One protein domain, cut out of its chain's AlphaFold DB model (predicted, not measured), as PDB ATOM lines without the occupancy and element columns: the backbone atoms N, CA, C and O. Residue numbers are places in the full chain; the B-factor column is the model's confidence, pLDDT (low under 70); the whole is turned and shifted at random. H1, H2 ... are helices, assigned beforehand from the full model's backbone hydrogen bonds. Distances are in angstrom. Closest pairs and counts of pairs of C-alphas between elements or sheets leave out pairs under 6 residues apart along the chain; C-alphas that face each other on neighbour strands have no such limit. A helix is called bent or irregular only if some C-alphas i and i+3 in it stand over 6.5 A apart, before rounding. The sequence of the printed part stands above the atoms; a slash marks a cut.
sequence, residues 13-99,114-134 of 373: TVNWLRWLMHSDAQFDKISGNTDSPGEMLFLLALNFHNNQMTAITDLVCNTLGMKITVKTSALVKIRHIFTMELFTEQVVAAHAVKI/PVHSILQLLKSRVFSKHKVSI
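AT A GLANCE: This is residues 13 to 99 and 114 to 134 of the 373 residues of an uncharacterized protein of Biomphalaria glabrata (UniProt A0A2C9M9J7). One helix, H3, runs through the middle, with H1, H4, H5 and H6 packed round it in different directions. H8 packs on H6 at one end of the model, and residues 29 to 34 of the link after H2 stick out. The printed part has 108 residues with eight named helices, H1 to H8 in chain order, and no named strand: all helix. It is compact, with a radius of gyration of the C-alphas of 14.2 A and spans of 40 by 36 by 27 A.

IN THESE COORDINATES: Find C-alpha 72 at (79.425, 128.769, 126.468); from there H5 runs 19.7 A to residue 86. It is irregular, but only just: C-alphas 74 and 77 are 7.0 A apart. H3, residues 37 to 49, spans 18.5 A, and H4, residues 53 to 64, 16.3 A. H1, residues 13 to 22, begins at (72.438, 145.507, 134.994); H2 is residues 24 to 27, H6 89 to 96, H7 114 to 123 and H8 126 to 129.

HOW THE PARTS SIT: Look at Phe 82 of H5 and Ala 45 of the hub H3: these closest C-alphas are 5.6 A apart, at a steep tilt of 67 degrees. H3 and H4 form a helical hairpin, closest at Asn 47 and Ile 56, 6.5 A. H3 also touches H1 at Gly 38 and Met 21, 5.6 A, and H6 at Leu 46 and Val 92, 7.3 A. H2 and H7 only just touch H3, with 3 pairs of C-alphas within 8 A each. H8 touches H6 at Phe 127 and Ala 93, 5.9 A. In H3, H4, H6 and H7 every O i to N i+4 pair is within hydrogen-bond range; H1 has 5 of 6, H5 8 of 11, and H2 and H8 are too short.

THE WHOLE: The C-alphas farthest apart, Met 66 and Lys 131, are 40.8 A apart. Residues 100 to 113 are not printed; C-alphas 99 and 114 are 7.7 A apart across the cut. Of the links printed whole, none is long. pLDDT is under 70 at residues 22 to 39, 97 to 99, 114 to 128 and 131 to 134.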
ATOM      1  N   THR A  13      71.238 145.726 135.819       80.81
ATOM      2  CA  THR A  13      72.438 145.507 134.994       80.81
ATOM      3  C   THR A  13      72.225 145.985 133.556       80.81
ATOM      4  O   THR A  13      73.071 146.687 133.001       80.81
ATOM      5  N   VAL A  14      71.073 145.671 132.957       82.81
ATOM      6  CA  VAL A  14      70.717 146.144 131.611       82.81
ATOM      7  C   VAL A  14      70.601 147.671 131.586       82.81
ATOM      8  O   VAL A  14      71.109 148.313 130.667       82.81
ATOM      9  N   ASN A  15      69.981 148.276 132.601       83.12
ATOM     10  CA  ASN A  15      69.868 149.731 132.711       83.12
ATOM     11  C   ASN A  15      71.239 150.406 132.868       83.12
ATOM     12  O   ASN A  15      71.475 151.448 132.255       83.12
ATOM     13  N   TRP A  16      72.160 149.793 133.614       84.56
ATOM     14  CA  TRP A  16      73.540 150.261 133.731       84.56
ATOM     15  C   TRP A  16      74.292 150.184 132.394       84.56
ATOM     16  O   TRP A  16      74.924 151.159 131.991       84.56
ATOM     17  N   LEU A  17      74.154 149.080 131.649       83.50
ATOM     18  CA  LEU A  17      74.739 148.948 130.310       83.50
ATOM     19  C   LEU A  17      74.164 149.980 129.326       83.50
ATOM     20  O   LEU A  17      74.920 150.589 128.569       83.50
ATOM     21  N   ARG A  18      72.848 150.241 129.366       81.69
ATOM     22  CA  ARG A  18      72.217 151.303 128.558       81.69
ATOM     23  C   ARG A  18      72.748 152.685 128.915       81.69
ATOM     24  O   ARG A  18      72.967 153.491 128.014       81.69
ATOM     25  N   TRP A  19      72.944 152.971 130.201       83.69
ATOM     26  CA  TRP A  19      73.546 154.228 130.642       83.69
ATOM     27  C   TRP A  19      74.980 154.373 130.118       83.69
ATOM     28  O   TRP A  19      75.329 155.438 129.608       83.69
ATOM     29  N   LEU A  20      75.773 153.294 130.154       78.38
ATOM     30  CA  LEU A  20      77.146 153.286 129.641       78.38
ATOM     31  C   LEU A  20      77.188 153.682 128.155       78.38
ATOM     32  O   LEU A  20      77.957 154.560 127.787       78.38
ATOM     33  N   MET A  21      76.287 153.125 127.334       71.12
ATOM     34  CA  MET A  21      76.186 153.420 125.893       71.12
ATOM     35  C   MET A  21      75.881 154.888 125.555       71.12
ATOM     36  O   MET A  21      76.155 155.329 124.446       71.12
ATOM     37  N   HIS A  22      75.259 155.642 126.467       68.69
ATOM     38  CA  HIS A  22      74.920 157.056 126.245       68.69
ATOM     39  C   HIS A  22      75.926 158.012 126.897       68.69
ATOM     40  O   HIS A  22      75.848 159.224 126.690       68.69
ATOM     41  N   SER A  23      76.863 157.482 127.688       67.00
ATOM     42  CA  SER A  23      77.808 158.266 128.487       67.00
ATOM     43  C   SER A  23      79.168 158.471 127.807       67.00
ATOM     44  O   SER A  23      80.031 159.119 128.398       67.00
ATOM     45  N   ASP A  24      79.350 157.987 126.569       57.12
ATOM     46  CA  ASP A  24      80.614 158.028 125.804       57.12
ATOM     47  C   ASP A  24      81.293 159.409 125.820       57.12
ATOM     48  O   ASP A  24      82.472 159.531 126.145       57.12
ATOM     49  N   ALA A  25      80.528 160.492 125.638       53.66
ATOM     50  CA  ALA A  25      81.072 161.854 125.595       53.66
ATOM     51  C   ALA A  25      81.722 162.345 126.910       53.66
ATOM     52  O   ALA A  25      82.434 163.356 126.902       53.66
ATOM     53  N   GLN A  26      81.448 161.696 128.047       56.91
ATOM     54  CA  GLN A  26      82.049 162.041 129.341       56.91
ATOM     55  C   GLN A  26      83.370 161.305 129.581       56.91
ATOM     56  O   GLN A  26      84.278 161.885 130.176       56.91
ATOM     57  N   PHE A  27      83.491 160.067 129.099       57.28
ATOM     58  CA  PHE A  27      84.693 159.249 129.268       57.28
ATOM     59  C   PHE A  27      85.761 159.573 128.210       57.28
ATOM     60  O   PHE A  27      86.934 159.689 128.564       57.28
ATOM     61  N   ASP A  28      85.356 159.893 126.975       53.12
ATOM     62  CA  ASP A  28      86.264 160.293 125.883       53.12
ATOM     63  C   ASP A  28      87.060 161.576 126.178       53.12
ATOM     64  O   ASP A  28      88.160 161.779 125.668       53.12
ATOM     65  N   LYS A  29      86.531 162.468 127.029       50.03
ATOM     66  CA  LYS A  29      87.223 163.708 127.426       50.03
ATOM     67  C   LYS A  29      88.348 163.491 128.439       50.03
ATOM     68  O   LYS A  29      89.150 164.401 128.640       50.03
ATOM     69  N   ILE A  30      88.377 162.341 129.111       50.41
ATOM     70  CA  ILE A  30      89.287 162.060 130.230       50.41
ATOM     71  C   ILE A  30      90.412 161.122 129.780       50.41
ATOM     72  O   ILE A  30      91.566 161.318 130.164       50.41
ATOM     73  N   SER A  31      90.104 160.135 128.938       48.38
ATOM     74  CA  SER A  31      91.084 159.224 128.353       48.38
ATOM     75  C   SER A  31      91.411 159.656 126.927       48.38
ATOM     76  O   SER A  31      90.664 159.365 126.002       48.38
ATOM     77  N   GLY A  32      92.554 160.310 126.715       43.53
ATOM     78  CA  GLY A  32      93.081 160.610 125.372       43.53
ATOM     79  C   GLY A  32      93.537 159.376 124.573       43.53
ATOM     80  O   GLY A  32      94.470 159.489 123.786       43.53
ATOM     81  N   ASN A  33      92.927 158.208 124.803       45.88
ATOM     82  CA  ASN A  33      93.276 156.909 124.236       45.88
ATOM     83  C   ASN A  33      92.030 156.189 123.694       45.88
ATOM     84  O   ASN A  33      90.924 156.383 124.186       45.88
ATOM     85  N   THR A  34      92.267 155.304 122.726       47.84
ATOM     86  CA  THR A  34      91.336 154.451 121.958       47.84
ATOM     87  C   THR A  34      90.595 153.368 122.764       47.84
ATOM     88  O   THR A  34      90.219 152.345 122.203       47.84
ATOM     89  N   ASP A  35      90.452 153.540 124.078       53.09
ATOM     90  CA  ASP A  35      89.879 152.544 124.992       53.09
ATOM     91  C   ASP A  35      88.585 153.081 125.621       53.09
ATOM     92  O   ASP A  35      88.419 153.092 126.845       53.09
ATOM     93  N   SER A  36      87.663 153.579 124.790       66.31
ATOM     94  CA  SER A  36      86.366 154.027 125.294       66.31
ATOM     95  C   SER A  36      85.515 152.817 125.737       66.31
ATOM     96  O   SER A  36      85.496 151.767 125.075       66.31
ATOM     97  N   PRO A  37      84.774 152.911 126.859       67.06
ATOM     98  CA  PRO A  37      83.884 151.838 127.303       67.06
ATOM     99  C   PRO A  37      82.805 151.491 126.262       67.06
ATOM    100  O   PRO A  37      82.415 150.324 126.150       67.06
ATOM    101  N   GLY A  38      82.351 152.477 125.478       69.00
ATOM    102  CA  GLY A  38      81.410 152.290 124.374       69.00
ATOM    103  C   GLY A  38      81.975 151.450 123.233       69.00
ATOM    104  O   GLY A  38      81.311 150.509 122.791       69.00
ATOM    105  N   GLU A  39      83.216 151.698 122.801       69.31
ATOM    106  CA  GLU A  39      83.877 150.887 121.767       69.31
ATOM    107  C   GLU A  39      84.058 149.438 122.220       69.31
ATOM    108  O   GLU A  39      83.796 148.510 121.450       69.31
ATOM    109  N   MET A  40      84.429 149.213 123.485       75.19
ATOM    110  CA  MET A  40      84.550 147.863 124.038       75.19
ATOM    111  C   MET A  40      83.195 147.135 124.074       75.19
ATOM    112  O   MET A  40      83.111 145.969 123.673       75.19
ATOM    113  N   LEU A  41      82.123 147.807 124.516       78.06
ATOM    114  CA  LEU A  41      80.768 147.245 124.493       78.06
ATOM    115  C   LEU A  41      80.318 146.911 123.072       78.06
ATOM    116  O   LEU A  41      79.727 145.853 122.840       78.06
ATOM    117  N   PHE A  42      80.615 147.790 122.119       75.56
ATOM    118  CA  PHE A  42      80.269 147.587 120.725       75.56
ATOM    119  C   PHE A  42      81.050 146.414 120.109       75.56
ATOM    120  O   PHE A  42      80.457 145.549 119.461       75.56
ATOM    121  N   LEU A  43      82.358 146.307 120.370       75.62
ATOM    122  CA  LEU A  43      83.180 145.163 119.957       75.62
ATOM    123  C   LEU A  43      82.676 143.845 120.564       75.62
ATOM    124  O   LEU A  43      82.626 142.825 119.870       75.62
ATOM    125  N   LEU A  44      82.252 143.850 121.831       80.12
ATOM    126  CA  LEU A  44      81.621 142.693 122.473       80.12
ATOM    127  C   LEU A  44      80.306 142.313 121.789       80.12
ATOM    128  O   LEU A  44      80.127 141.148 121.431       80.12
ATOM    129  N   ALA A  45      79.414 143.281 121.553       80.62
ATOM    130  CA  ALA A  45      78.150 143.061 120.847       80.62
ATOM    131  C   ALA A  45      78.380 142.401 119.485       80.62
ATOM    132  O   ALA A  45      77.717 141.434 119.109       80.62
ATOM    133  N   LEU A  46      79.380 142.891 118.769       75.38
ATOM    134  CA  LEU A  46      79.724 142.448 117.437       75.38
ATOM    135  C   LEU A  46      80.303 141.027 117.420       75.38
ATOM    136  O   LEU A  46      79.911 140.202 116.593       75.38
ATOM    137  N   ASN A  47      81.161 140.690 118.385       78.88
ATOM    138  CA  ASN A  47      81.642 139.322 118.566       78.88
ATOM    139  C   ASN A  47      80.519 138.358 118.987       78.88
ATOM    140  O   ASN A  47      80.509 137.208 118.537       78.88
ATOM    141  N   PHE A  48      79.549 138.818 119.789       84.94
ATOM    142  CA  PHE A  48      78.368 138.031 120.158       84.94
ATOM    143  C   PHE A  48      77.472 137.727 118.951       84.94
ATOM    144  O   PHE A  48      77.069 136.574 118.787       84.94
ATOM    145  N   HIS A  49      77.220 138.709 118.076       78.62
ATOM    146  CA  HIS A  49      76.488 138.504 116.812       78.62
ATOM    147  C   HIS A  49      77.212 137.547 115.863       78.62
ATOM    148  O   HIS A  49      76.583 136.736 115.186       78.62
ATOM    149  N   ASN A  50      78.544 137.587 115.853       74.12
ATOM    150  CA  ASN A  50      79.378 136.751 114.989       74.12
ATOM    151  C   ASN A  50      79.712 135.371 115.585       74.12
ATOM    152  O   ASN A  50      80.455 134.604 114.964       74.12
ATOM    153  N   ASN A  51      79.190 135.059 116.779       78.25
ATOM    154  CA  ASN A  51      79.467 133.843 117.547       78.25
ATOM    155  C   ASN A  51      80.980 133.567 117.739       78.25
ATOM    156  O   ASN A  51      81.416 132.416 117.781       78.25
ATOM    157  N   GLN A  52      81.790 134.629 117.847       78.19
ATOM    158  CA  GLN A  52      83.254 134.575 117.991       78.19
ATOM    159  C   GLN A  52      83.652 134.406 119.464       78.19
ATOM    160  O   GLN A  52      84.225 135.296 120.088       78.19
ATOM    161  N   MET A  53      83.323 133.250 120.043       80.44
ATOM    162  CA  MET A  53      83.496 132.990 121.482       80.44
ATOM    163  C   MET A  53      84.957 133.052 121.949       80.44
ATOM    164  O   MET A  53      85.223 133.431 123.089       80.44
ATOM    165  N   THR A  54      85.902 132.707 121.071       80.06
ATOM    166  CA  THR A  54      87.344 132.812 121.333       80.06
ATOM    167  C   THR A  54      87.763 134.266 121.503       80.06
ATOM    168  O   THR A  54      88.319 134.603 122.538       80.06
ATOM    169  N   ALA A  55      87.372 135.151 120.580       78.19
ATOM    170  CA  ALA A  55      87.668 136.581 120.662       78.19
ATOM    171  C   ALA A  55      87.062 137.242 121.912       78.19
ATOM    172  O   ALA A  55      87.692 138.102 122.521       78.19
ATOM    173  N   ILE A  56      85.860 136.820 122.328       82.62
ATOM    174  CA  ILE A  56      85.232 137.292 123.574       82.62
ATOM    175  C   ILE A  56      86.046 136.836 124.783       82.62
ATOM    176  O   ILE A  56      86.298 137.621 125.691       82.62
ATOM    177  N   THR A  57      86.466 135.571 124.794       81.06
ATOM    178  CA  THR A  57      87.257 135.010 125.893       81.06
ATOM    179  C   THR A  57      88.620 135.687 125.980       81.06
ATOM    180  O   THR A  57      89.032 136.063 127.073       81.06
ATOM    181  N   ASP A  58      89.278 135.909 124.844       80.69
ATOM    182  CA  ASP A  58      90.566 136.595 124.763       80.69
ATOM    183  C   ASP A  58      90.447 138.051 125.227       80.69
ATOM    184  O   ASP A  58      91.255 138.497 126.037       80.69
ATOM    185  N   LEU A  59      89.402 138.772 124.800       79.81
ATOM    186  CA  LEU A  59      89.134 140.140 125.249       79.81
ATOM    187  C   LEU A  59      88.909 140.195 126.765       79.81
ATOM    188  O   LEU A  59      89.554 140.981 127.448       79.81
ATOM    189  N   VAL A  60      88.061 139.315 127.307       81.62
ATOM    190  CA  VAL A  60      87.802 139.232 128.752       81.62
ATOM    191  C   VAL A  60      89.079 138.890 129.525       81.62
ATOM    192  O   VAL A  60      89.357 139.516 130.546       81.62
ATOM    193  N   CYS A  61      89.883 137.938 129.043       82.75
ATOM    194  CA  CYS A  61      91.139 137.561 129.695       82.75
ATOM    195  C   CYS A  61      92.166 138.698 129.670       82.75
ATOM    196  O   CYS A  61      92.853 138.917 130.667       82.75
ATOM    197  N   ASN A  62      92.254 139.431 128.557       80.81
ATOM    198  CA  ASN A  62      93.157 140.569 128.409       80.81
ATOM    199  C   ASN A  62      92.740 141.733 129.313       80.81
ATOM    200  O   ASN A  62      93.586 142.289 130.005       80.81
ATOM    201  N   THR A  63      91.446 142.061 129.369       79.88
ATOM    202  CA  THR A  63      90.939 143.153 130.212       79.88
ATOM    203  C   THR A  63      91.033 142.831 131.704       79.88
ATOM    204  O   THR A  63      91.358 143.707 132.498       79.88
ATOM    205  N   LEU A  64      90.783 141.581 132.106       82.00
ATOM    206  CA  LEU A  64      90.894 141.166 133.510       82.00
ATOM    207  C   LEU A  64      92.339 140.847 133.933       82.00
ATOM    208  O   LEU A  64      92.586 140.612 135.114       82.00
ATOM    209  N   GLY A  65      93.286 140.790 132.991       80.19
ATOM    210  CA  GLY A  65      94.681 140.422 133.256       80.19
ATOM    211  C   GLY A  65      94.867 138.976 133.728       80.19
ATOM    212  O   GLY A  65      95.895 138.644 134.319       80.19
ATOM    213  N   MET A  66      93.882 138.101 133.502       85.69
ATOM    214  CA  MET A  66      93.892 136.721 133.991       85.69
ATOM    215  C   MET A  66      93.252 135.753 132.993       85.69
ATOM    216  O   MET A  66      92.252 136.061 132.352       85.69
ATOM    217  N   LYS A  67      93.812 134.542 132.882       79.75
ATOM    218  CA  LYS A  67      93.261 133.485 132.023       79.75
ATOM    219  C   LYS A  67      92.081 132.806 132.711       79.75
ATOM    220  O   LYS A  67      92.267 132.087 133.691       79.75
ATOM    221  N   ILE A  68      90.883 132.993 132.167       80.62
ATOM    222  CA  ILE A  68      89.644 132.385 132.664       80.62
ATOM    223  C   ILE A  68      89.046 131.506 131.568       80.62
ATOM    224  O   ILE A  68      88.963 131.899 130.409       80.62
ATOM    225  N   THR A  69      88.593 130.304 131.932       76.38
ATOM    226  CA  THR A  69      87.823 129.454 131.011       76.38
ATOM    227  C   THR A  69      86.347 129.833 131.087       76.38
ATOM    228  O   THR A  69      85.666 129.497 132.057       76.38
ATOM    229  N   VAL A  70      85.839 130.522 130.067       76.19
ATOM    230  CA  VAL A  70      84.435 130.945 130.023       76.19
ATOM    231  C   VAL A  70      83.588 129.879 129.320       76.19
ATOM    232  O   VAL A  70      83.763 129.602 128.135       76.19
ATOM    233  N   LYS A  71      82.659 129.247 130.049       76.31
ATOM    234  CA  LYS A  71      81.765 128.220 129.485       76.31
ATOM    235  C   LYS A  71      80.693 128.859 128.600       76.31
ATOM    236  O   LYS A  71      80.014 129.791 129.026       76.31
ATOM    237  N   THR A  72      80.445 128.288 127.420       70.44
ATOM    238  CA  THR A  72      79.425 128.769 126.468       70.44
ATOM    239  C   THR A  72      78.026 128.853 127.084       70.44
ATOM    240  O   THR A  72      77.289 129.791 126.796       70.44
ATOM    241  N   SER A  73      77.671 127.920 127.978       72.50
ATOM    242  CA  SER A  73      76.384 127.914 128.691       72.50
ATOM    243  C   SER A  73      76.207 129.104 129.639       72.50
ATOM    244  O   SER A  73      75.091 129.587 129.801       72.50
ATOM    245  N   ALA A  74      77.297 129.616 130.219       74.12
ATOM    246  CA  ALA A  74      77.267 130.790 131.089       74.12
ATOM    247  C   ALA A  74      77.074 132.093 130.296       74.12
ATOM    248  O   ALA A  74      76.523 133.059 130.816       74.12
ATOM    249  N   LEU A  75      77.474 132.106 129.021       78.69
ATOM    250  CA  LEU A  75      77.374 133.279 128.153       78.69
ATOM    251  C   LEU A  75      76.038 133.393 127.414       78.69
ATOM    252  O   LEU A  75      75.787 134.414 126.784       78.69
ATOM    253  N   VAL A  76      75.157 132.389 127.484       80.88
ATOM    254  CA  VAL A  76      73.877 132.407 126.753       80.88
ATOM    255  C   VAL A  76      73.025 133.614 127.142       80.88
ATOM    256  O   VAL A  76      72.496 134.286 126.258       80.88
ATOM    257  N   LYS A  77      72.933 133.909 128.445       81.25
ATOM    258  CA  LYS A  77      72.137 135.029 128.964       81.25
ATOM    259  C   LYS A  77      72.721 136.381 128.566       81.25
ATOM    260  O   LYS A  77      72.023 137.188 127.968       81.25
ATOM    261  N   ILE A  78      74.017 136.599 128.802       83.44
ATOM    262  CA  ILE A  78      74.652 137.873 128.439       83.44
ATOM    263  C   ILE A  78      74.657 138.084 126.920       83.44
ATOM    264  O   ILE A  78      74.396 139.184 126.451       83.44
ATOM    265  N   ARG A  79      74.822 137.016 126.128       83.69
ATOM    266  CA  ARG A  79      74.660 137.075 124.672       83.69
ATOM    267  C   ARG A  79      73.248 137.499 124.286       83.69
ATOM    268  O   ARG A  79      73.107 138.294 123.363       83.69
ATOM    269  N   HIS A  80      72.213 136.981 124.951       84.06
ATOM    270  CA  HIS A  80      70.831 137.388 124.691       84.06
ATOM    271  C   HIS A  80      70.636 138.884 124.963       84.06
ATOM    272  O   HIS A  80      70.205 139.599 124.065       84.06
ATOM    273  N   ILE A  81      71.076 139.368 126.127       83.31
ATOM    274  CA  ILE A  81      71.017 140.790 126.494       83.31
ATOM    275  C   ILE A  81      71.716 141.659 125.433       83.31
ATOM    276  O   ILE A  81      71.136 142.618 124.922       83.31
ATOM    277  N   PHE A  82      72.936 141.297 125.028       84.12
ATOM    278  CA  PHE A  82      73.682 142.061 124.024       84.12
ATOM    279  C   PHE A  82      73.025 142.025 122.641       84.12
ATOM    280  O   PHE A  82      72.933 143.061 121.996       84.12
ATOM    281  N   THR A  83      72.562 140.866 122.176       83.19
ATOM    282  CA  THR A  83      72.088 140.708 120.788       83.19
ATOM    283  C   THR A  83      70.624 141.087 120.583       83.19
ATOM    284  O   THR A  83      70.265 141.497 119.480       83.19
ATOM    285  N   MET A  84      69.781 140.952 121.609       81.19
ATOM    286  CA  MET A  84      68.329 141.135 121.506       81.19
ATOM    287  C   MET A  84      67.821 142.389 122.220       81.19
ATOM    288  O   MET A  84      66.834 142.961 121.765       81.19
ATOM    289  N   GLU A  85      68.479 142.846 123.291       81.44
ATOM    290  CA  GLU A  85      67.974 143.969 124.102       81.44
ATOM    291  C   GLU A  85      68.779 145.263 123.960       81.44
ATOM    292  O   GLU A  85      68.193 146.346 123.948       81.44
ATOM    293  N   LEU A  86      70.110 145.174 123.882       81.75
ATOM    294  CA  LEU A  86      70.992 146.346 123.839       81.75
ATOM    295  C   LEU A  86      71.394 146.712 122.410       81.75
ATOM    296  O   LEU A  86      71.170 147.830 121.952       81.75
ATOM    297  N   PHE A  87      71.965 145.750 121.693       80.69
ATOM    298  CA  PHE A  87      72.519 145.935 120.362       80.69
ATOM    299  C   PHE A  87      71.812 144.999 119.389       80.69
ATOM    300  O   PHE A  87      72.379 144.006 118.938       80.69
ATOM    301  N   THR A  88      70.561 145.307 119.050       83.50
ATOM    302  CA  THR A  88      69.851 144.566 117.998       83.50
ATOM    303  C   THR A  88      70.622 144.634 116.679       83.50
ATOM    304  O   THR A  88      71.385 145.572 116.442       83.50
ATOM    305  N   GLU A  89      70.413 143.665 115.780       77.81
ATOM    306  CA  GLU A  89      71.079 143.651 114.465       77.81
ATOM    307  C   GLU A  89      70.967 144.998 113.724       77.81
ATOM    308  O   GLU A  89      71.916 145.432 113.075       77.81
ATOM    309  N   GLN A  90      69.821 145.676 113.846       78.75
ATOM    310  CA  GLN A  90      69.579 146.983 113.238       78.75
ATOM    311  C   GLN A  90      70.452 148.083 113.863       78.75
ATOM    312  O   GLN A  90      71.037 148.887 113.137       78.75
ATOM    313  N   VAL A  91      70.563 148.110 115.195       80.50
ATOM    314  CA  VAL A  91      71.395 149.078 115.928       80.50
ATOM    315  C   VAL A  91      72.873 148.845 115.626       80.50
ATOM    316  O   VAL A  91      73.596 149.796 115.339       80.50
ATOM    317  N   VAL A  92      73.310 147.581 115.599       79.50
ATOM    318  CA  VAL A  92      74.690 147.216 115.247       79.50
ATOM    319  C   VAL A  92      75.021 147.634 113.825       79.50
ATOM    320  O   VAL A  92      76.067 148.232 113.602       79.50
ATOM    321  N   ALA A  93      74.127 147.383 112.869       74.31
ATOM    322  CA  ALA A  93      74.324 147.803 111.488       74.31
ATOM    323  C   ALA A  93      74.424 149.329 111.357       74.31
ATOM    324  O   ALA A  93      75.300 149.822 110.653       74.31
ATOM    325  N   ALA A  94      73.558 150.080 112.045       74.12
ATOM    326  CA  ALA A  94      73.562 151.542 112.003       74.12
ATOM    327  C   ALA A  94      74.815 152.157 112.648       74.12
ATOM    328  O   ALA A  94      75.305 153.186 112.187       74.12
ATOM    329  N   HIS A  95      75.331 151.536 113.708       72.31
ATOM    330  CA  HIS A  95      76.524 152.007 114.407       72.31
ATOM    331  C   HIS A  95      77.818 151.554 113.712       72.31
ATOM    332  O   HIS A  95      78.788 152.302 113.691       72.31
ATOM    333  N   ALA A  96      77.813 150.391 113.048       71.12
ATOM    334  CA  ALA A  96      78.967 149.874 112.314       71.12
ATOM    335  C   ALA A  96      79.441 150.791 111.176       71.12
ATOM    336  O   ALA A  96      80.621 150.787 110.842       71.12
ATOM    337  N   VAL A  97      78.534 151.587 110.601       68.25
ATOM    338  CA  VAL A  97      78.863 152.581 109.564       68.25
ATOM    339  C   VAL A  97      79.622 153.780 110.141       68.25
ATOM    340  O   VAL A  97      80.335 154.443 109.411       68.25
ATOM    341  N   LYS A  98      79.503 154.053 111.445       66.94
ATOM    342  CA  LYS A  98      80.122 155.217 112.100       66.94
ATOM    343  C   LYS A  98      81.507 154.928 112.681       66.94
ATOM    344  O   LYS A  98      82.107 155.823 113.269       66.94
ATOM    345  N   ILE A  99      81.986 153.687 112.581       65.50
ATOM    346  CA  ILE A  99      83.272 153.300 113.159       65.50
ATOM    347  C   ILE A  99      84.393 153.973 112.358       65.50
ATOM    348  O   ILE A  99      84.456 153.781 111.141       65.50
ATOM    349  N   PRO A 114      88.254 146.185 113.901       61.59
ATOM    350  CA  PRO A 114      86.916 146.508 113.396       61.59
ATOM    351  C   PRO A 114      86.634 145.992 111.976       61.59
ATOM    352  O   PRO A 114      85.514 145.581 111.674       61.59
ATOM    353  N   VAL A 115      87.663 145.918 111.121       64.25
ATOM    354  CA  VAL A 115      87.558 145.402 109.746       64.25
ATOM    355  C   VAL A 115      87.062 143.952 109.675       64.25
ATOM    356  O   VAL A 115      86.231 143.634 108.825       64.25
ATOM    357  N   HIS A 116      87.503 143.072 110.583       60.69
ATOM    358  CA  HIS A 116      87.067 141.668 110.608       60.69
ATOM    359  C   HIS A 116      85.577 141.564 110.901       60.69
ATOM    360  O   HIS A 116      84.850 140.749 110.330       60.69
ATOM    361  N   SER A 117      85.124 142.435 111.784       64.94
ATOM    362  CA  SER A 117      83.759 142.463 112.236       64.94
ATOM    363  C   SER A 117      82.799 143.076 111.218       64.94
ATOM    364  O   SER A 117      81.720 142.527 110.992       64.94
ATOM    365  N   ILE A 118      83.207 144.157 110.544       69.06
ATOM    366  CA  ILE A 118      82.465 144.739 109.416       69.06
ATOM    367  C   ILE A 118      82.374 143.725 108.268       69.06
ATOM    368  O   ILE A 118      81.294 143.518 107.712       69.06
ATOM    369  N   LEU A 119      83.470 143.021 107.954       64.12
ATOM    370  CA  LEU A 119      83.480 141.945 106.956       64.12
ATOM    371  C   LEU A 119      82.459 140.848 107.288       64.12
ATOM    372  O   LEU A 119      81.794 140.320 106.396       64.12
ATOM    373  N   GLN A 120      82.315 140.507 108.565       63.09
ATOM    374  CA  GLN A 120      81.368 139.485 108.990       63.09
ATOM    375  C   GLN A 120      79.909 139.969 108.925       63.09
ATOM    376  O   GLN A 120      79.053 139.204 108.481       63.09
ATOM    377  N   LEU A 121      79.628 141.239 109.248       68.19
ATOM    378  CA  LEU A 121      78.305 141.857 109.045       68.19
ATOM    379  C   LEU A 121      77.910 141.936 107.560       68.19
ATOM    380  O   LEU A 121      76.741 141.775 107.200       68.19
ATOM    381  N   LEU A 122      78.893 142.158 106.681       65.44
ATOM    382  CA  LEU A 122      78.706 142.088 105.232       65.44
ATOM    383  C   LEU A 122      78.364 140.659 104.790       65.44
ATOM    384  O   LEU A 122      77.395 140.460 104.055       65.44
ATOM    385  N   LYS A 123      79.100 139.651 105.281       61.44
ATOM    386  CA  LYS A 123      78.832 138.230 104.988       61.44
ATOM    387  C   LYS A 123      77.449 137.779 105.460       61.44
ATOM    388  O   LYS A 123      76.791 137.017 104.754       61.44
ATOM    389  N   SER A 124      76.985 138.261 106.613       66.06
ATOM    390  CA  SER A 124      75.664 137.932 107.164       66.06
ATOM    391  C   SER A 124      74.509 138.713 106.524       66.06
ATOM    392  O   SER A 124      73.355 138.520 106.906       66.06
ATOM    393  N   ARG A 125      74.784 139.563 105.518       65.25
ATOM    394  CA  ARG A 125      73.794 140.383 104.788       65.25
ATOM    395  C   ARG A 125      72.951 141.293 105.695       65.25
ATOM    396  O   ARG A 125      71.882 141.749 105.284       65.25
ATOM    397  N   VAL A 126      73.427 141.592 106.905       69.06
ATOM    398  CA  VAL A 126      72.691 142.366 107.920       69.06
ATOM    399  C   VAL A 126      72.387 143.781 107.414       69.06
ATOM    400  O   VAL A 126      71.266 144.264 107.560       69.06
ATOM    401  N   PHE A 127      73.331 144.411 106.712       68.44
ATOM    402  CA  PHE A 127      73.122 145.732 106.110       68.44
ATOM    403  C   PHE A 127      72.014 145.741 105.048       68.44
ATOM    404  O   PHE A 127      71.195 146.658 105.014       68.44
ATOM    405  N   SER A 128      71.937 144.696 104.214       64.69
ATOM    406  CA  SER A 128      70.877 144.543 103.210       64.69
ATOM    407  C   SER A 128      69.519 144.281 103.859       64.69
ATOM    408  O   SER A 128      68.521 144.871 103.449       64.69
ATOM    409  N   LYS A 129      69.486 143.430 104.893       71.38
ATOM    410  CA  LYS A 129      68.274 143.083 105.649       71.38
ATOM    411  C   LYS A 129      67.637 144.314 106.299       71.38
ATOM    412  O   LYS A 129      66.426 144.485 106.218       71.38
ATOM    413  N   HIS A 130      68.453 145.190 106.879       75.75
ATOM    414  CA  HIS A 130      67.990 146.379 107.605       75.75
ATOM    415  C   HIS A 130      68.024 147.669 106.774       75.75
ATOM    416  O   HIS A 130      67.851 148.754 107.323       75.75
ATOM    417  N   LYS A 131      68.231 147.569 105.449       69.00
ATOM    418  CA  LYS A 131      68.308 148.706 104.507       69.00
ATOM    419  C   LYS A 131      69.287 149.805 104.947       69.00
ATOM    420  O   LYS A 131      69.091 150.981 104.643       69.00
ATOM    421  N   VAL A 132      70.353 149.426 105.648       68.44
ATOM    422  CA  VAL A 132      71.391 150.364 106.071       68.44
ATOM    423  C   VAL A 132      72.288 150.638 104.871       68.44
ATOM    424  O   VAL A 132      72.971 149.748 104.360       68.44
ATOM    425  N   SER A 133      72.245 151.877 104.382       59.03
ATOM    426  CA  SER A 133      73.026 152.303 103.226       59.03
ATOM    427  C   SER A 133      74.492 152.474 103.614       59.03
ATOM    428  O   SER A 133      74.908 153.535 104.061       59.03
ATOM    429  N   ILE A 134      75.305 151.444 103.376       60.00
ATOM    430  CA  ILE A 134      76.774 151.562 103.440       60.00
ATOM    431  C   ILE A 134      77.320 152.349 102.228       60.00
ATOM    432  O   ILE A 134      78.495 152.694 102.165       60.00
TER     433      ILE A 134